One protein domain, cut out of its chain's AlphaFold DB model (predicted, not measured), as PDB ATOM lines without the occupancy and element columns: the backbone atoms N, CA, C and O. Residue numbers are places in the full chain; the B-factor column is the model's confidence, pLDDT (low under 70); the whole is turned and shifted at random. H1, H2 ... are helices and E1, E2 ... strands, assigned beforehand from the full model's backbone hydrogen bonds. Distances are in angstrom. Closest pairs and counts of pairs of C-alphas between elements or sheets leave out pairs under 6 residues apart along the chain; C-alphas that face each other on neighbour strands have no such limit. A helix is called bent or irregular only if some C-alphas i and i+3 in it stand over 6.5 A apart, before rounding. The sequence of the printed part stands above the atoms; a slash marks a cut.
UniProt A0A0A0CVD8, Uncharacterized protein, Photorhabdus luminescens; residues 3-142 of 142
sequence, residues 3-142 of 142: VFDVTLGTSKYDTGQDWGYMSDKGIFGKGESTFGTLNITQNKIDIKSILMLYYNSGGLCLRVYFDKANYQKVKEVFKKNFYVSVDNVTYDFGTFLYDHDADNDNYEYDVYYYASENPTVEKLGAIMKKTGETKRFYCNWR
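AT A GLANCE: This is residues 3 to 142 of the 142 residues of an uncharacterized protein of Photorhabdus luminescens (UniProt A0A0A0CVD8). Two antiparallel sheets stand partly face to face as a sandwich, their strands crossed at 73 degrees, with H2 packed on both sheets and H1 packed on the larger one. The larger sheet, in the order E2 E3 E5 E6 E10 E9, is curled; the smaller runs E4 E1 E11 E7 E8. The printed part has 140 residues with 2 named helices and 11 named strands, in the order E1 to E6, H1, E7 to E10, H2, E11; the class is mixed, helices and strands. It is compact, with a radius of gyration of the C-alphas of 14.0 A, and spans 36 by 36 by 30 A.

HOW THE PARTS SIT: Begin at E1, residues 3 to 7, which runs on into E2, residues 9 to 13, at 63 degrees. E2 forms a hairpin with E3, residues 16 to 22, where N 9 and O 20 are 2.8 A apart. E4, residues 37 to 43, is antiparallel to E1, with N 5 and O 39 at 2.9 A. E5, residues 47 to 55, bends by 55 degrees at residue 51 and forms a hairpin with E6, residues 59 to 66, with N 51 and O 63 at 2.9 A. Next look at H1, residues 68 to 78, irregular, with C-alphas 69 and 72 7.8 A apart. E7, residues 82 to 86, and E8, residues 89 to 94, form a hairpin, with N 84 and O 91 at 3.0 A. E9, residues 98 to 102, and E10, residues 108 to 114, form another, with N 110 and O 100 at 3.1 A. H1 is on the larger sheet at a height of 8.5 A, along the strands, at 4 degrees to E10 on the local plane; their closest C-alphas, of Phe 78 and Val 111, are 7.9 A apart. H2, residues 120 to 128, is on that sheet at a height of 8.2 A, across the strands, and on the smaller sheet at 8.4 A; its closest C-alphas to E8, of Thr 120 and Tyr 91, are 6.5 A apart. E11, residues 134 to 141, pairs with E1 over 134 to 138, with N 6 and O 135 at 2.9 A, and with E7 over 138 to 141. O i to N i+4 pairs are within hydrogen-bond range in 5 of 7 cases in H1 and 4 of 5 in H2.

IN THESE COORDINATES: Find C-alpha 3 at (128.943, 115.915, 133.777), where E1 begins. E5 covers 20.2 A, E6 23.2 A, H1 16.0 A and H2 12.5 A. E11 runs 22.7 A to C-alpha 141 at (117.621, 115.003, 130.185).

THE WHOLE: The two C-alphas farthest apart, of Asp 14 and Ala 69, are 38.7 A apart. The printed part has no cut; the link from E3 to E4 is long and the others are tight. Confidence is under 70 at residues 28 to 30 and 101 to 105.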
ATOM      1  N   VAL A   3     127.908 114.898 133.978       98.00
ATOM      2  CA  VAL A   3     128.943 115.915 133.777       98.00
ATOM      3  C   VAL A   3     130.266 115.204 133.586       98.00
ATOM      4  O   VAL A   3     130.606 114.302 134.357       98.00
ATOM      5  N   PHE A   4     131.001 115.601 132.560       98.25
ATOM      6  CA  PHE A   4     132.304 115.036 132.250       98.25
ATOM      7  C   PHE A   4     133.204 116.079 131.602       98.25
ATOM      8  O   PHE A   4     132.737 117.011 130.947       98.25
ATOM      9  N   ASP A   5     134.502 115.887 131.792       98.44
ATOM     10  CA  ASP A   5     135.539 116.578 131.043       98.44
ATOM     11  C   ASP A   5     135.968 115.680 129.886       98.44
ATOM     12  O   ASP A   5     136.224 114.492 130.087       98.44
ATOM     13  N   VAL A   6     136.036 116.232 128.678       98.25
ATOM     14  CA  VAL A   6     136.517 115.525 127.489       98.25
ATOM     15  C   VAL A   6     137.627 116.323 126.828       98.25
ATOM     16  O   VAL A   6     137.435 117.484 126.474       98.25
ATOM     17  N   THR A   7     138.791 115.703 126.660       98.56
ATOM     18  CA  THR A   7     139.818 116.176 125.728       98.56
ATOM     19  C   THR A   7     139.433 115.683 124.349       98.56
ATOM     20  O   THR A   7     139.400 114.475 124.109       98.56
ATOM     21  N   LEU A   8     139.099 116.617 123.465       98.38
ATOM     22  CA  LEU A   8     138.545 116.322 122.151       98.38
ATOM     23  C   LEU A   8     139.623 115.741 121.231       98.38
ATOM     24  O   LEU A   8     140.666 116.352 121.007       98.38
ATOM     25  N   GLY A   9     139.372 114.554 120.691       97.50
ATOM     26  CA  GLY A   9     140.203 113.906 119.682       97.50
ATOM     27  C   GLY A   9     139.492 113.794 118.338       97.50
ATOM     28  O   GLY A   9     138.376 114.280 118.156       97.50
ATOM     29  N   THR A  10     140.144 113.136 117.389       95.75
ATOM     30  CA  THR A  10     139.552 112.789 116.097       95.75
ATOM     31  C   THR A  10     140.159 111.496 115.579       95.75
ATOM     32  O   THR A  10     141.313 111.190 115.883       95.75
ATOM     33  N   SER A  11     139.393 110.768 114.778       92.00
ATOM     34  CA  SER A  11     139.874 109.647 113.977       92.00
ATOM     35  C   SER A  11     139.358 109.811 112.553       92.00
ATOM     36  O   SER A  11     138.243 110.288 112.338       92.00
ATOM     37  N   LYS A  12     140.187 109.434 111.580       87.62
ATOM     38  CA  LYS A  12     139.846 109.424 110.158       87.62
ATOM     39  C   LYS A  12     139.932 107.993 109.646       87.62
ATOM     40  O   LYS A  12     140.924 107.315 109.894       87.62
ATOM     41  N   TYR A  13     138.924 107.583 108.896       81.88
ATOM     42  CA  TYR A  13     138.829 106.280 108.246       81.88
ATOM     43  C   TYR A  13     138.349 106.472 106.801       81.88
ATOM     44  O   TYR A  13     137.986 107.580 106.402       81.88
ATOM     45  N   ASP A  14     138.387 105.417 105.986       77.88
ATOM     46  CA  ASP A  14     138.194 105.525 104.529       77.88
ATOM     47  C   ASP A  14     136.869 106.198 104.129       77.88
ATOM     48  O   ASP A  14     136.792 106.870 103.101       77.88
ATOM     49  N   THR A  15     135.834 106.050 104.955       79.44
ATOM     50  CA  THR A  15     134.478 106.544 104.690       79.44
ATOM     51  C   THR A  15     134.099 107.798 105.481       79.44
ATOM     52  O   THR A  15     132.991 108.303 105.293       79.44
ATOM     53  N   GLY A  16     134.971 108.332 106.347       85.75
ATOM     54  CA  GLY A  16     134.573 109.438 107.216       85.75
ATOM     55  C   GLY A  16     135.618 109.946 108.206       85.75
ATOM     56  O   GLY A  16     136.789 109.563 108.208       85.75
ATOM     57  N   GLN A  17     135.164 110.881 109.034       91.81
ATOM     58  CA  GLN A  17     135.938 111.464 110.117       91.81
ATOM     59  C   GLN A  17     135.016 111.763 111.296       91.81
ATOM     60  O   GLN A  17     133.977 112.401 111.121       91.81
ATOM     61  N   ASP A  18     135.461 111.359 112.482       94.00
ATOM     62  CA  ASP A  18     134.774 111.603 113.744       94.00
ATOM     63  C   ASP A  18     135.573 112.582 114.605       94.00
ATOM     64  O   ASP A  18     136.810 112.584 114.595       94.00
ATOM     65  N   TRP A  19     134.869 113.393 115.392       97.00
ATOM     66  CA  TRP A  19     135.452 114.301 116.381       97.00
ATOM     67  C   TRP A  19     134.798 114.094 117.743       97.00
ATOM     68  O   TRP A  19     133.574 114.051 117.823       97.00
ATOM     69  N   GLY A  20     135.585 114.011 118.818       97.44
ATOM     70  CA  GLY A  20     135.076 113.805 120.176       97.44
ATOM     71  C   GLY A  20     135.883 112.794 120.982       97.44
ATOM     72  O   GLY A  20     137.079 112.983 121.195       97.44
ATOM     73  N   TYR A  21     135.217 111.739 121.442       97.19
ATOM     74  CA  TYR A  21     135.768 110.675 122.269       97.19
ATOM     75  C   TYR A  21     135.282 109.292 121.817       97.19
ATOM     76  O   TYR A  21     134.088 109.091 121.589       97.19
ATOM     77  N   MET A  22     136.199 108.326 121.773       95.12
ATOM     78  CA  MET A  22     135.907 106.913 121.541       95.12
ATOM     79  C   MET A  22     136.858 106.041 122.363       95.12
ATOM     80  O   MET A  22     138.080 106.137 122.225       95.12
ATOM     81  N   SER A  23     136.282 105.197 123.223       94.12
ATOM     82  CA  SER A  23     137.010 104.177 123.990       94.12
ATOM     83  C   SER A  23     137.324 102.942 123.143       94.12
ATOM     84  O   SER A  23     136.751 102.755 122.074       94.12
ATOM     85  N   ASP A  24     138.181 102.060 123.652       89.38
ATOM     86  CA  ASP A  24     138.467 100.743 123.065       89.38
ATOM     87  C   ASP A  24     137.209  99.868 122.922       89.38
ATOM     88  O   ASP A  24     137.089  99.103 121.971       89.38
ATOM     89  N   LYS A  25     136.242 100.037 123.830       86.56
ATOM     90  CA  LYS A  25     134.922  99.387 123.795       86.56
ATOM     91  C   LYS A  25     133.897 100.095 122.906       86.56
ATOM     92  O   LYS A  25     132.822  99.561 122.673       86.56
ATOM     93  N   GLY A  26     134.198 101.309 122.447       79.19
ATOM     94  CA  GLY A  26     133.355 102.065 121.519       79.19
ATOM     95  C   GLY A  26     133.660 101.786 120.046       79.19
ATOM     96  O   GLY A  26     132.918 102.253 119.190       79.19
ATOM     97  N   ILE A  27     134.742 101.055 119.755       75.44
ATOM     98  CA  ILE A  27     135.186 100.737 118.395       75.44
ATOM     99  C   ILE A  27     134.248  99.705 117.772       75.44
ATOM    100  O   ILE A  27     134.026  98.630 118.332       75.44
ATOM    101  N   PHE A  28     133.759 100.005 116.577       67.62
ATOM    102  CA  PHE A  28     132.820  99.162 115.848       67.62
ATOM    103  C   PHE A  28     133.373  98.589 114.552       67.62
ATOM    104  O   PHE A  28     132.981  97.499 114.129       67.62
ATOM    105  N   GLY A  29     134.259  99.339 113.902       68.44
ATOM    106  CA  GLY A  29     134.740  99.040 112.563       68.44
ATOM    107  C   GLY A  29     136.203  98.624 112.521       68.44
ATOM    108  O   GLY A  29     137.052  99.087 113.283       68.44
ATOM    109  N   LYS A  30     136.543  97.790 111.534       69.75
ATOM    110  CA  LYS A  30     137.942  97.569 111.164       69.75
ATOM    111  C   LYS A  30     138.525  98.886 110.635       69.75
ATOM    112  O   LYS A  30     138.062  99.386 109.618       69.75
ATOM    113  N   GLY A  31     139.558  99.402 111.299       73.31
ATOM    114  CA  GLY A  31     140.225 100.654 110.921       73.31
ATOM    115  C   GLY A  31     139.784 101.878 111.727       73.31
ATOM    116  O   GLY A  31     140.384 102.938 111.577       73.31
ATOM    117  N   GLU A  32     138.798 101.735 112.613       78.00
ATOM    118  CA  GLU A  32     138.542 102.730 113.651       78.00
ATOM    119  C   GLU A  32     139.625 102.658 114.735       78.00
ATOM    120  O   GLU A  32     140.248 101.620 114.973       78.00
ATOM    121  N   SER A  33     139.873 103.790 115.384       87.31
ATOM    122  CA  SER A  33     140.863 103.912 116.448       87.31
ATOM    123  C   SER A  33     140.267 104.696 117.603       87.31
ATOM    124  O   SER A  33     139.376 105.518 117.402       87.31
ATOM    125  N   THR A  34     140.753 104.450 118.816       93.44
ATOM    126  CA  THR A  34     140.380 105.261 119.976       93.44
ATOM    127  C   THR A  34     140.881 106.689 119.805       93.44
ATOM    128  O   THR A  34     142.012 106.898 119.360       93.44
ATOM    129  N   PHE A  35     140.100 107.669 120.242       95.94
ATOM    130  CA  PHE A  35     140.519 109.068 120.249       95.94
ATOM    131  C   PHE A  35     139.889 109.832 121.405       95.94
ATOM    132  O   PHE A  35     138.833 109.471 121.922       95.94
ATOM    133  N   GLY A  36     140.549 110.926 121.784       97.25
ATOM    134  CA  GLY A  36     140.145 111.747 122.917       97.25
ATOM    135  C   GLY A  36     140.296 111.025 124.257       97.25
ATOM    136  O   GLY A  36     140.636 109.846 124.337       97.25
ATOM    137  N   THR A  37     140.034 111.747 125.338       97.94
ATOM    138  CA  THR A  37     139.995 111.177 126.693       97.94
ATOM    139  C   THR A  37     138.822 111.768 127.445       97.94
ATOM    140  O   THR A  37     138.598 112.973 127.345       97.94
ATOM    141  N   LEU A  38     138.110 110.960 128.225       97.81
ATOM    142  CA  LEU A  38     136.931 111.402 128.960       97.81
ATOM    143  C   LEU A  38     137.045 111.035 130.438       97.81
ATOM    144  O   LEU A  38     137.425 109.918 130.780       97.81
ATOM    145  N   ASN A  39     136.667 111.969 131.307       97.56
ATOM    146  CA  ASN A  39     136.572 111.766 132.746       97.56
ATOM    147  C   ASN A  39     135.204 112.228 133.263       97.56
ATOM    148  O   ASN A  39     134.879 113.415 133.205       97.56
ATOM    149  N   ILE A  40     134.401 111.301 133.788       97.44
ATOM    150  CA  ILE A  40     133.097 111.616 134.386       97.44
ATOM    151  C   ILE A  40     133.320 112.249 135.762       97.44
ATOM    152  O   ILE A  40     133.898 111.633 136.651       97.44
ATOM    153  N   THR A  41     132.828 113.471 135.953       97.00
ATOM    154  CA  THR A  41     132.959 114.230 137.209       97.00
ATOM    155  C   THR A  41     131.674 114.235 138.028       97.00
ATOM    156  O   THR A  41     131.713 114.408 139.245       97.00
ATOM    157  N   GLN A  42     130.525 114.014 137.388       97.25
ATOM    158  CA  GLN A  42     129.254 113.859 138.080       97.25
ATOM    159  C   GLN A  42     128.318 112.951 137.290       97.25
ATOM    160  O   GLN A  42     128.097 113.154 136.101       97.25
ATOM    161  N   ASN A  43     127.661 112.017 137.965       94.81
ATOM    162  CA  ASN A  43     126.675 111.152 137.339       94.81
ATOM    163  C   ASN A  43     125.474 110.954 138.263       94.81
ATOM    164  O   ASN A  43     125.583 110.322 139.306       94.81
ATOM    165  N   LYS A  44     124.329 111.530 137.887       94.19
ATOM    166  CA  LYS A  44     123.055 111.396 138.617       94.19
ATOM    167  C   LYS A  44     122.043 110.508 137.887       94.19
ATOM    168  O   LYS A  44     120.860 110.558 138.212       94.19
ATOM    169  N   ILE A  45     122.471 109.812 136.836       90.81
ATOM    170  CA  ILE A  45     121.598 109.001 135.975       90.81
ATOM    171  C   ILE A  45     122.122 107.571 135.815       90.81
ATOM    172  O   ILE A  45     121.696 106.880 134.907       90.81
ATOM    173  N   ASP A  46     123.028 107.138 136.695       90.31
ATOM    174  CA  ASP A  46     123.506 105.754 136.833       90.31
ATOM    175  C   ASP A  46     124.143 105.125 135.579       90.31
ATOM    176  O   ASP A  46     124.182 103.905 135.428       90.31
ATOM    177  N   ILE A  47     124.707 105.957 134.699       91.00
ATOM    178  CA  ILE A  47     125.571 105.501 133.599       91.00
ATOM    179  C   ILE A  47     126.925 105.056 134.151       91.00
ATOM    180  O   ILE A  47     127.636 105.839 134.770       91.00
ATOM    181  N   LYS A  48     127.338 103.825 133.896       91.12
ATOM    182  CA  LYS A  48     128.622 103.317 134.386       91.12
ATOM    183  C   LYS A  48     129.805 103.880 133.606       91.12
ATOM    184  O   LYS A  48     130.813 104.247 134.204       91.12
ATOM    185  N   SER A  49     129.668 103.985 132.288       93.50
ATOM    186  CA  SER A  49     130.682 104.595 131.427       93.50
ATOM    187  C   SER A  49     130.075 105.164 130.151       93.50
ATOM    188  O   SER A  49     129.075 104.661 129.644       93.50
ATOM    189  N   ILE A  50     130.716 106.196 129.611       95.44
ATOM    190  CA  ILE A  50     130.503 106.642 128.232       95.44
ATOM    191  C   ILE A  50     131.484 105.845 127.376       95.44
ATOM    192  O   ILE A  50     132.670 105.818 127.699       95.44
ATOM    193  N   LEU A  51     131.001 105.176 126.333       94.56
ATOM    194  CA  LEU A  51     131.844 104.367 125.446       94.56
ATOM    195  C   LEU A  51     132.258 105.151 124.202       94.56
ATOM    196  O   LEU A  51     133.397 105.022 123.747       94.56
ATOM    197  N   MET A  52     131.357 105.997 123.698       93.94
ATOM    198  CA  MET A  52     131.644 106.949 122.632       93.94
ATOM    199  C   MET A  52     130.790 108.206 122.780       93.94
ATOM    200  O   MET A  52     129.643 108.148 123.218       93.94
ATOM    201  N   LEU A  53     131.368 109.340 122.408       96.12
ATOM    202  CA  LEU A  53     130.685 110.609 122.205       96.12
ATOM    203  C   LEU A  53     131.375 111.289 121.033       96.12
ATOM    204  O   LEU A  53     132.452 111.861 121.209       96.12
ATOM    205  N   TYR A  54     130.778 111.244 119.852       95.44
ATOM    206  CA  TYR A  54     131.383 111.860 118.680       95.44
ATOM    207  C   TYR A  54     130.368 112.617 117.841       95.44
ATOM    208  O   TYR A  54     129.167 112.353 117.873       95.44
ATOM    209  N   TYR A  55     130.886 113.573 117.085       95.88
ATOM    210  CA  TYR A  55     130.190 114.257 116.012       95.88
ATOM    211  C   TYR A  55     130.823 113.867 114.673       95.88
ATOM    212  O   TYR A  55     132.051 113.795 114.583       95.88
ATOM    213  N   ASN A  56     129.999 113.666 113.646       93.56
ATOM    214  CA  ASN A  56     130.423 113.492 112.255       93.56
ATOM    215  C   ASN A  56     129.385 114.066 111.276       93.56
ATOM    216  O   ASN A  56     128.491 114.805 111.680       93.56
ATOM    217  N   SER A  57     129.505 113.747 109.982       89.44
ATOM    218  CA  SER A  57     128.589 114.245 108.944       89.44
ATOM    219  C   SER A  57     127.127 113.819 109.130       89.44
ATOM    220  O   SER A  57     126.245 114.469 108.576       89.44
ATOM    221  N   GLY A  58     126.857 112.750 109.886       88.06
ATOM    222  CA  GLY A  58     125.500 112.319 110.225       88.06
ATOM    223  C   GLY A  58     124.914 113.082 111.415       88.06
ATOM    224  O   GLY A  58     123.716 113.363 111.445       88.06
ATOM    225  N   GLY A  59     125.744 113.460 112.385       93.50
ATOM    226  CA  GLY A  59     125.313 114.203 113.563       93.50
ATOM    227  C   GLY A  59     126.084 113.811 114.816       93.50
ATOM    228  O   GLY A  59     127.259 113.460 114.742       93.50
ATOM    229  N   LEU A  60     125.424 113.906 115.970       94.88
ATOM    230  CA  LEU A  60     125.990 113.558 117.273       94.88
ATOM    231  C   LEU A  60     125.543 112.153 117.688       94.88
ATOM    232  O   LEU A  60     124.348 111.856 117.685       94.88
ATOM    233  N   CYS A  61     126.497 111.334 118.116       93.38
ATOM    234  CA  CYS A  61     126.258 110.018 118.686       93.38
ATOM    235  C   CYS A  61     126.794 109.948 120.119       93.38
ATOM    236  O   CYS A  61     127.903 110.413 120.398       93.38
ATOM    237  N   LEU A  62     126.014 109.348 121.017       94.12
ATOM    238  CA  LEU A  62     126.420 109.000 122.374       94.12
ATOM    239  C   LEU A  62     126.091 107.526 122.625       94.12
ATOM    240  O   LEU A  62     124.921 107.151 122.589       94.12
ATOM    241  N   ARG A  63     127.112 106.730 122.959       92.12
ATOM    242  CA  ARG A  63     126.946 105.393 123.544       92.12
ATOM    243  C   ARG A  63     127.323 105.406 124.998       92.12
ATOM    244  O   ARG A  63     128.397 105.887 125.381       92.12
ATOM    245  N   VAL A  64     126.487 104.765 125.792       92.19
ATOM    246  CA  VAL A  64     126.741 104.546 127.208       92.19
ATOM    247  C   VAL A  64     126.614 103.078 127.559       92.19
ATOM    248  O   VAL A  64     125.922 102.328 126.886       92.19
ATOM    249  N   TYR A  65     127.257 102.708 128.655       90.56
ATOM    250  CA  TYR A  65     127.105 101.427 129.322       90.56
ATOM    251  C   TYR A  65     126.597 101.662 130.743       90.56
ATOM    252  O   TYR A  65     127.007 102.618 131.412       90.56
ATOM    253  N   PHE A  66     125.713 100.796 131.222       87.88
ATOM    254  CA  PHE A  66     125.142 100.852 132.567       87.88
ATOM    255  C   PHE A  66     124.974  99.442 133.139       87.88
ATOM    256  O   PHE A  66     125.032  98.442 132.432       87.88
ATOM    257  N   ASP A  67     124.776  99.341 134.454       88.06
ATOM    258  CA  ASP A  67     124.484  98.046 135.069       88.06
ATOM    259  C   ASP A  67     123.067  97.575 134.700       88.06
ATOM    260  O   ASP A  67     122.136  98.380 134.616       88.06
ATOM    261  N   LYS A  68     122.875  96.255 134.573       86.00
ATOM    262  CA  LYS A  68     121.577  95.617 134.270       86.00
ATOM    263  C   LYS A  68     120.417  96.159 135.107       86.00
ATOM    264  O   LYS A  68     119.328  96.386 134.589       86.00
ATOM    265  N   ALA A  69     120.656  96.382 136.400       88.56
ATOM    266  CA  ALA A  69     119.646  96.882 137.332       88.56
ATOM    267  C   ALA A  69     119.131  98.292 136.973       88.56
ATOM    268  O   ALA A  69     118.020  98.650 137.353       88.56
ATOM    269  N   ASN A  70     119.913  99.069 136.218       88.25
ATOM    270  CA  ASN A  70     119.611 100.450 135.848       88.25
ATOM    271  C   ASN A  70     119.097 100.596 134.406       88.25
ATOM    272  O   ASN A  70     118.654 101.686 134.055       88.25
ATOM    273  N   TYR A  71     119.095  99.530 133.593       84.19
ATOM    274  CA  TYR A  71     118.743  99.577 132.162       84.19
ATOM    275  C   TYR A  71     117.427 100.323 131.886       84.19
ATOM    276  O   TYR A  71     117.418 101.327 131.175       84.19
ATOM    277  N   GLN A  72     116.323  99.912 132.524       85.75
ATOM    278  CA  GLN A  72     115.018 100.559 132.316       85.75
ATOM    279  C   GLN A  72     115.025 102.028 132.757       85.75
ATOM    280  O   GLN A  72     114.501 102.899 132.069       85.75
ATOM    281  N   LYS A  73     115.673 102.326 133.889       89.12
ATOM    282  CA  LYS A  73     115.771 103.687 134.422       89.12
ATOM    283  C   LYS A  73     116.531 104.611 133.467       89.12
ATOM    284  O   LYS A  73     116.086 105.732 133.238       89.12
ATOM    285  N   VAL A  74     117.658 104.157 132.919       88.12
ATOM    286  CA  VAL A  74     118.485 104.947 131.995       88.12
ATOM    287  C   VAL A  74     117.755 105.184 130.673       88.12
ATOM    288  O   VAL A  74     117.736 106.318 130.193       88.12
ATOM    289  N   LYS A  75     117.068 104.172 130.126       86.62
ATOM    290  CA  LYS A  75     116.265 104.339 128.901       86.62
ATOM    291  C   LYS A  75     115.164 105.385 129.062       86.62
ATOM    292  O   LYS A  75     115.012 106.246 128.200       86.62
ATOM    293  N   GLU A  76     114.441 105.378 130.182       89.25
ATOM    294  CA  GLU A  76     113.418 106.399 130.457       89.25
ATOM    295  C   GLU A  76     114.000 107.809 130.621       89.25
ATOM    296  O   GLU A  76     113.341 108.798 130.301       89.25
ATOM    297  N   VAL A  77     115.246 107.935 131.092       92.19
ATOM    298  CA  VAL A  77     115.941 109.229 131.126       92.19
ATOM    299  C   VAL A  77     116.189 109.735 129.707       92.19
ATOM    300  O   VAL A  77     115.880 110.889 129.426       92.19
ATOM    301  N   PHE A  78     116.690 108.891 128.804       91.44
ATOM    302  CA  PHE A  78     117.027 109.312 127.442       91.44
ATOM    303  C   PHE A  78     115.828 109.678 126.569       91.44
ATOM    304  O   PHE A  78     115.997 110.445 125.628       91.44
ATOM    305  N   LYS A  79     114.615 109.226 126.905       91.12
ATOM    306  CA  LYS A  79     113.376 109.636 126.215       91.12
ATOM    307  C   LYS A  79     112.988 111.105 126.434       91.12
ATOM    308  O   LYS A  79     112.081 111.594 125.768       91.12
ATOM    309  N   LYS A  80     113.617 111.801 127.385       94.62
ATOM    310  CA  LYS A  80     113.349 113.220 127.671       94.62
ATOM    311  C   LYS A  80     114.162 114.133 126.756       94.62
ATOM    312  O   LYS A  80     115.138 113.696 126.150       94.62
ATOM    313  N   ASN A  81     113.809 115.418 126.725       95.50
ATOM    314  CA  ASN A  81     114.559 116.400 125.951       95.50
ATOM    315  C   ASN A  81     115.993 116.510 126.471       95.50
ATOM    316  O   ASN A  81     116.237 116.643 127.676       95.50
ATOM    317  N   PHE A  82     116.939 116.467 125.544       95.94
ATOM    318  CA  PHE A  82     118.357 116.507 125.811       95.94
ATOM    319  C   PHE A  82     118.892 117.932 125.704       95.94
ATOM    320  O   PHE A  82     118.767 118.605 124.686       95.94
ATOM    321  N   TYR A  83     119.539 118.380 126.772       97.00
ATOM    322  CA  TYR A  83     120.209 119.664 126.862       97.00
ATOM    323  C   TYR A  83     121.691 119.437 127.123       97.00
ATOM    324  O   TYR A  83     122.064 118.704 128.045       97.00
ATOM    325  N   VAL A  84     122.536 120.115 126.352       97.56
ATOM    326  CA  VAL A  84     123.988 120.119 126.549       97.56
ATOM    327  C   VAL A  84     124.429 121.534 126.852       97.56
ATOM    328  O   VAL A  84     124.167 122.434 126.060       97.56
ATOM    329  N   SER A  85     125.135 121.733 127.958       98.06
ATOM    330  CA  SER A  85     125.863 122.977 128.199       98.06
ATOM    331  C   SER A  85     127.366 122.750 128.083       98.06
ATOM    332  O   SER A  85     127.894 121.788 128.639       98.06
ATOM    333  N   VAL A  86     128.055 123.640 127.376       97.50
ATOM    334  CA  VAL A  86     129.519 123.674 127.218       97.50
ATOM    335  C   VAL A  86     129.928 125.122 126.941       97.50
ATOM    336  O   VAL A  86     129.173 125.862 126.315       97.50
ATOM    337  N   ASP A  87     131.080 125.563 127.454       95.88
ATOM    338  CA  ASP A  87     131.558 126.952 127.318       95.88
ATOM    339  C   ASP A  87     130.491 128.012 127.709       95.88
ATOM    340  O   ASP A  87     130.359 129.056 127.076       95.88
ATOM    341  N   ASN A  88     129.712 127.736 128.767       94.94
ATOM    342  CA  ASN A  88     128.601 128.563 129.277       94.94
ATOM    343  C   ASN A  88     127.411 128.768 128.317       94.94
ATOM    344  O   ASN A  88     126.520 129.566 128.609       94.94
ATOM    345  N   VAL A  89     127.354 128.037 127.205       96.75
ATOM    346  CA  VAL A  89     126.220 128.038 126.274       96.75
ATOM    347  C   VAL A  89     125.434 126.749 126.449       96.75
ATOM    348  O   VAL A  89     126.028 125.680 126.551       96.75
ATOM    349  N   THR A  90     124.104 126.845 126.473       97.19
ATOM    350  CA  THR A  90     123.199 125.690 126.518       97.19
ATOM    351  C   THR A  90     122.535 125.488 125.165       97.19
ATOM    352  O   THR A  90     121.994 126.421 124.578       97.19
ATOM    353  N   TYR A  91     122.550 124.245 124.714       95.88
ATOM    354  CA  TYR A  91     122.048 123.767 123.441       95.88
ATOM    355  C   TYR A  91     120.881 122.807 123.693       95.88
ATOM    356  O   TYR A  91     121.007 121.902 124.519       95.88
ATOM    357  N   ASP A  92     119.759 123.015 123.002       95.31
ATOM    358  CA  ASP A  92     118.592 122.125 123.040       95.31
ATOM    359  C   ASP A  92     118.649 121.157 121.852       95.31
ATOM    360  O   ASP A  92     118.612 121.564 120.686       95.31
ATOM    361  N   PHE A  93     118.786 119.873 122.165       93.12
ATOM    362  CA  PHE A  93     118.860 118.793 121.193       93.12
ATOM    363  C   PHE A  93     117.502 118.135 120.923       93.12
ATOM    364  O   PHE A  93     117.398 117.389 119.950       93.12
ATOM    365  N   GLY A  94     116.466 118.433 121.715       92.75
ATOM    366  CA  GLY A  94     115.196 117.708 121.681       92.75
ATOM    367  C   GLY A  94     115.360 116.253 122.127       92.75
ATOM    368  O   GLY A  94     116.254 115.927 122.907       92.75
ATOM    369  N   THR A  95     114.492 115.364 121.659       91.44
ATOM    370  CA  THR A  95     114.617 113.917 121.896       91.44
ATOM    371  C   THR A  95     115.533 113.268 120.862       91.44
ATOM    372  O   THR A  95     115.690 113.785 119.754       91.44
ATOM    373  N   PHE A  96     116.124 112.117 121.195       84.69
ATOM    374  CA  PHE A  96     116.854 111.329 120.200       84.69
ATOM    375  C   PHE A  96     115.909 110.857 119.083       84.69
ATOM    376  O   PHE A  96     114.704 110.702 119.296       84.69
ATOM    377  N   LEU A  97     116.464 110.639 117.892       76.75
ATOM    378  CA  LEU A  97     115.692 110.269 116.695       76.75
ATOM    379  C   LEU A  97     115.797 108.784 116.373       76.75
ATOM    380  O   LEU A  97     114.884 108.194 115.803       76.75
ATOM    381  N   TYR A  98     116.927 108.200 116.744       77.75
ATOM    382  CA  TYR A  98     117.198 106.788 116.608       77.75
ATOM    383  C   TYR A  98     117.925 106.319 117.862       77.75
ATOM    384  O   TYR A  98     118.888 106.958 118.307       77.75
ATOM    385  N   ASP A  99     117.438 105.224 118.429       77.38
ATOM    386  CA  ASP A  99     118.156 104.421 119.398       77.38
ATOM    387  C   ASP A  99     118.503 103.062 118.805       77.38
ATOM    388  O   ASP A  99     117.765 102.487 118.004       77.38
ATOM    389  N   HIS A 100     119.646 102.548 119.235       74.56
ATOM    390  CA  HIS A 100     119.998 101.158 119.039       74.56
ATOM    391  C   HIS A 100     120.298 100.560 120.407       74.56
ATOM    392  O   HIS A 100     121.163 101.028 121.152       74.56
ATOM    393  N   ASP A 101     119.522  99.537 120.740       66.50
ATOM    394  CA  ASP A 101     119.772  98.676 121.878       66.50
ATOM    395  C   ASP A 101     120.641  97.536 121.363       66.50
ATOM    396  O   ASP A 101     120.143  96.636 120.682       66.50
ATOM    397  N   ALA A 102     121.952  97.633 121.580       57.56
ATOM    398  CA  ALA A 102     122.870  96.590 121.158       57.56
ATOM    399  C   ALA A 102     122.556  95.334 121.976       57.56
ATOM    400  O   ALA A 102     122.961  95.271 123.132       57.56
ATOM    401  N   ASP A 103     121.788  94.411 121.377       53.62
ATOM    402  CA  ASP A 103     121.386  93.084 121.858       53.62
ATOM    403  C   ASP A 103     121.431  92.927 123.387       53.62
ATOM    404  O   ASP A 103     122.512  92.775 123.946       53.62
ATOM    405  N   ASN A 104     120.243  92.930 124.018       54.16
ATOM    406  CA  ASN A 104     119.832  92.804 125.442       54.16
ATOM    407  C   ASN A 104     120.819  92.322 126.544       54.16
ATOM    408  O   ASN A 104     120.527  92.497 127.730       54.16
ATOM    409  N   ASP A 105     121.950  91.719 126.211       63.84
ATOM    410  CA  ASP A 105     122.971  91.198 127.109       63.84
ATOM    411  C   ASP A 105     124.154  92.155 127.350       63.84
ATOM    412  O   ASP A 105     124.844  91.994 128.363       63.84
ATOM    413  N   ASN A 106     124.377  93.167 126.499       72.06
ATOM    414  CA  ASN A 106     125.531  94.069 126.646       72.06
ATOM    415  C   ASN A 106     125.262  95.301 127.528       72.06
ATOM    416  O   ASN A 106     126.211  95.905 128.025       72.06
ATOM    417  N   TYR A 107     123.995  95.636 127.805       82.56
ATOM    418  CA  TYR A 107     123.596  96.805 128.616       82.56
ATOM    419  C   TYR A 107     124.231  98.118 128.127       82.56
ATOM    420  O   TYR A 107     124.615  98.991 128.913       82.56
ATOM    421  N   GLU A 108     124.347  98.227 126.808       87.56
ATOM    422  CA  GLU A 108     124.799  99.408 126.091       87.56
ATOM    423  C   GLU A 108     123.604 100.067 125.413       87.56
ATOM    424  O   GLU A 108     122.640  99.402 125.039       87.56
ATOM    425  N   TYR A 109     123.650 101.385 125.267       86.50
ATOM    426  CA  TYR A 109     122.581 102.110 124.600       86.50
ATOM    427  C   TYR A 109     123.126 103.277 123.805       86.50
ATOM    428  O   TYR A 109     123.906 104.084 124.329       86.50
ATOM    429  N   ASP A 110     122.660 103.360 122.565       88.12
ATOM    430  CA  ASP A 110     123.022 104.406 121.628       88.12
ATOM    431  C   ASP A 110     121.899 105.407 121.481       88.12
ATOM    432  O   ASP A 110     120.736 105.037 121.328       88.12
ATOM    433  N   VAL A 111     122.263 106.682 121.445       90.88
ATOM    434  CA  VAL A 111     121.359 107.747 121.023       90.88
ATOM    435  C   VAL A 111     122.008 108.586 119.938       90.88
ATOM    436  O   VAL A 111     123.155 109.028 120.070       90.88
ATOM    437  N   TYR A 112     121.239 108.831 118.880       93.00
ATOM    438  CA  TYR A 112     121.656 109.628 117.735       93.00
ATOM    439  C   TYR A 112     120.796 110.888 117.593       93.00
ATOM    440  O   TYR A 112     119.562 110.842 117.660       93.00
ATOM    441  N   TYR A 113     121.470 112.012 117.350       93.56
ATOM    442  CA  TYR A 113     120.867 113.307 117.040       93.56
ATOM    443  C   TYR A 113     121.376 113.766 115.672       93.56
ATOM    444  O   TYR A 113     122.540 114.150 115.532       93.56
ATOM    445  N   TYR A 114     120.510 113.706 114.659       90.94
ATOM    446  CA  TYR A 114     120.858 114.031 113.279       90.94
ATOM    447  C   TYR A 114     120.928 115.539 113.041       90.94
ATOM    448  O   TYR A 114     120.049 116.298 113.458       90.94
ATOM    449  N   ALA A 115     121.951 115.969 112.303       90.06
ATOM    450  CA  ALA A 115     122.119 117.373 111.935       90.06
ATOM    451  C   ALA A 115     121.006 117.897 111.008       90.06
ATOM    452  O   ALA A 115     120.699 119.087 111.044       90.06
ATOM    453  N   SER A 116     120.372 117.017 110.218       89.25
ATOM    454  CA  SER A 116     119.255 117.365 109.327       89.25
ATOM    455  C   SER A 116     117.995 117.806 110.073       89.25
ATOM    456  O   SER A 116     117.253 118.641 109.566       89.25
ATOM    457  N   GLU A 117     117.770 117.269 111.274       88.50
ATOM    458  CA  GLU A 117     116.568 117.532 112.075       88.50
ATOM    459  C   GLU A 117     116.788 118.639 113.109       88.50
ATOM    460  O   GLU A 117     115.849 119.334 113.497       88.50
ATOM    461  N   ASN A 118     118.031 118.822 113.572       88.50
ATOM    462  CA  ASN A 118     118.355 119.847 114.552       88.50
ATOM    463  C   ASN A 118     119.665 120.584 114.203       88.50
ATOM    464  O   ASN A 118     120.756 120.068 114.469       88.50
ATOM    465  N   PRO A 119     119.600 121.842 113.718       90.06
ATOM    466  CA  PRO A 119     120.789 122.618 113.352       90.06
ATOM    467  C   PRO A 119     121.689 122.954 114.553       90.06
ATOM    468  O   PRO A 119     122.815 123.425 114.393       90.06
ATOM    469  N   THR A 120     121.220 122.724 115.780       93.19
ATOM    470  CA  THR A 120     122.027 122.834 116.999       93.19
ATOM    471  C   THR A 120     123.156 121.803 117.037       93.19
ATOM    472  O   THR A 120     124.224 122.092 117.578       93.19
ATOM    473  N   VAL A 121     122.962 120.645 116.398       93.69
ATOM    474  CA  VAL A 121     123.981 119.593 116.277       93.69
ATOM    475  C   VAL A 121     125.233 120.131 115.584       93.69
ATOM    476  O   VAL A 121     126.336 119.927 116.084       93.69
ATOM    477  N   GLU A 122     125.075 120.913 114.514       94.75
ATOM    478  CA  GLU A 122     126.191 121.555 113.801       94.75
ATOM    479  C   GLU A 122     126.959 122.549 114.683       94.75
ATOM    480  O   GLU A 122     128.192 122.602 114.660       94.75
ATOM    481  N   LYS A 123     126.246 123.308 115.525       95.00
ATOM    482  CA  LYS A 123     126.870 124.264 116.454       95.00
ATOM    483  C   LYS A 123     127.745 123.553 117.485       95.00
ATOM    484  O   LYS A 123     128.850 124.014 117.761       95.00
ATOM    485  N   LEU A 124     127.273 122.431 118.031       95.19
ATOM    486  CA  LEU A 124     128.084 121.608 118.926       95.19
ATOM    487  C   LEU A 124     129.214 120.905 118.163       95.19
ATOM    488  O   LEU A 124     130.327 120.831 118.672       95.19
ATOM    489  N   GLY A 125     128.979 120.471 116.923       95.62
ATOM    490  CA  GLY A 125     130.002 119.892 116.050       95.62
ATOM    491  C   GLY A 125     131.200 120.819 115.832       95.62
ATOM    492  O   GLY A 125     132.347 120.373 115.871       95.62
ATOM    493  N   ALA A 126     130.966 122.127 115.703       96.62
ATOM    494  CA  ALA A 126     132.038 123.123 115.649       96.62
ATOM    495  C   ALA A 126     132.893 123.162 116.931       96.62
ATOM    496  O   ALA A 126     134.092 123.426 116.861       96.62
ATOM    497  N   ILE A 127     132.301 122.872 118.096       97.25
ATOM    498  CA  ILE A 127     133.029 122.727 119.364       97.25
ATOM    499  C   ILE A 127     133.793 121.405 119.381       97.25
ATOM    500  O   ILE A 127     134.979 121.414 119.692       97.25
ATOM    501  N   MET A 128     133.156 120.296 118.994       97.19
ATOM    502  CA  MET A 128     133.773 118.961 118.957       97.19
ATOM    503  C   MET A 128     135.023 118.924 118.062       97.19
ATOM    504  O   MET A 128     135.984 118.223 118.371       97.19
ATOM    505  N   LYS A 129     135.048 119.731 116.992       97.31
ATOM    506  CA  LYS A 129     136.185 119.888 116.069       97.31
ATOM    507  C   LYS A 129     137.413 120.593 116.668       97.31
ATOM    508  O   LYS A 129     138.460 120.591 116.023       97.31
ATOM    509  N   LYS A 130     137.328 121.175 117.872       97.44
ATOM    510  CA  LYS A 130     138.460 121.817 118.571       97.44
ATOM    511  C   LYS A 130     139.383 120.775 119.215       97.44
ATOM    512  O   LYS A 130     139.470 120.662 120.436       97.44
ATOM    513  N   THR A 131     140.032 119.967 118.381       96.75
ATOM    514  CA  THR A 131     140.883 118.861 118.828       96.75
ATOM    515  C   THR A 131     142.024 119.342 119.731       96.75
ATOM    516  O   THR A 131     142.596 120.411 119.533       96.75
ATOM    517  N   GLY A 132     142.346 118.552 120.754       97.75
ATOM    518  CA  GLY A 132     143.338 118.874 121.779       97.75
ATOM    519  C   GLY A 132     142.815 119.741 122.928       97.75
ATOM    520  O   GLY A 132     143.445 119.763 123.984       97.75
ATOM    521  N   GLU A 133     141.666 120.412 122.784       98.44
ATOM    522  CA  GLU A 133     141.057 121.157 123.889       98.44
ATOM    523  C   GLU A 133     140.300 120.228 124.845       98.44
ATOM    524  O   GLU A 133     139.564 119.333 124.422       98.44
ATOM    525  N   THR A 134     140.423 120.494 126.148       98.50
ATOM    526  CA  THR A 134     139.560 119.894 127.167       98.50
ATOM    527  C   THR A 134     138.343 120.779 127.410       98.50
ATOM    528  O   THR A 134     138.464 121.969 127.704       98.50
ATOM    529  N   LYS A 135     137.156 120.184 127.316       98.25
ATOM    530  CA  LYS A 135     135.864 120.844 127.507       98.25
ATOM    531  C   LYS A 135     135.065 120.131 128.582       98.25
ATOM    532  O   LYS A 135     135.038 118.904 128.622       98.25
ATOM    533  N   ARG A 136     134.363 120.905 129.411       98.50
ATOM    534  CA  ARG A 136     133.392 120.365 130.365       98.50
ATOM    535  C   ARG A 136     132.000 120.381 129.757       98.50
ATOM    536  O   ARG A 136     131.486 121.448 129.424       98.50
ATOM    537  N   PHE A 137     131.397 119.208 129.667       98.25
ATOM    538  CA  PHE A 137     130.035 119.024 129.191       98.25
ATOM    539  C   PHE A 137     129.100 118.791 130.369       98.25
ATOM    540  O   PHE A 137     129.387 117.992 131.261       98.25
ATOM    541  N   TYR A 138     127.956 119.466 130.336       98.06
ATOM    542  CA  TYR A 138     126.845 119.258 131.254       98.06
ATOM    543  C   TYR A 138     125.660 118.725 130.454       98.06
ATOM    544  O   TYR A 138     124.988 119.467 129.743       98.06
ATOM    545  N   CYS A 139     125.412 117.429 130.571       97.00
ATOM    546  CA  CYS A 139     124.362 116.711 129.866       97.00
ATOM    547  C   CYS A 139     123.148 116.525 130.782       97.00
ATOM    548  O   CYS A 139     123.238 115.930 131.866       97.00
ATOM    549  N   ASN A 140     121.995 117.037 130.364       96.75
ATOM    550  CA  ASN A 140     120.761 116.958 131.131       96.75
ATOM    551  C   ASN A 140     119.599 116.472 130.268       96.75
ATOM    552  O   ASN A 140     119.398 116.971 129.172       96.75
ATOM    553  N   TRP A 141     118.822 115.541 130.809       95.19
ATOM    554  CA  TRP A 141     117.621 115.003 130.185       95.19
ATOM    555  C   TRP A 141     116.440 115.338 131.086       95.19
ATOM    556  O   TRP A 141     116.375 114.843 132.220       95.19
ATOM    557  N   ARG A 142     115.564 116.234 130.635       93.19
ATOM    558  CA  ARG A 142     114.466 116.776 131.445       93.19
ATOM    559  C   ARG A 142     113.236 117.100 130.621       93.19
ATOM    560  O   ARG A 142     113.402 117.396 129.422       93.19
TER     561      ARG A 142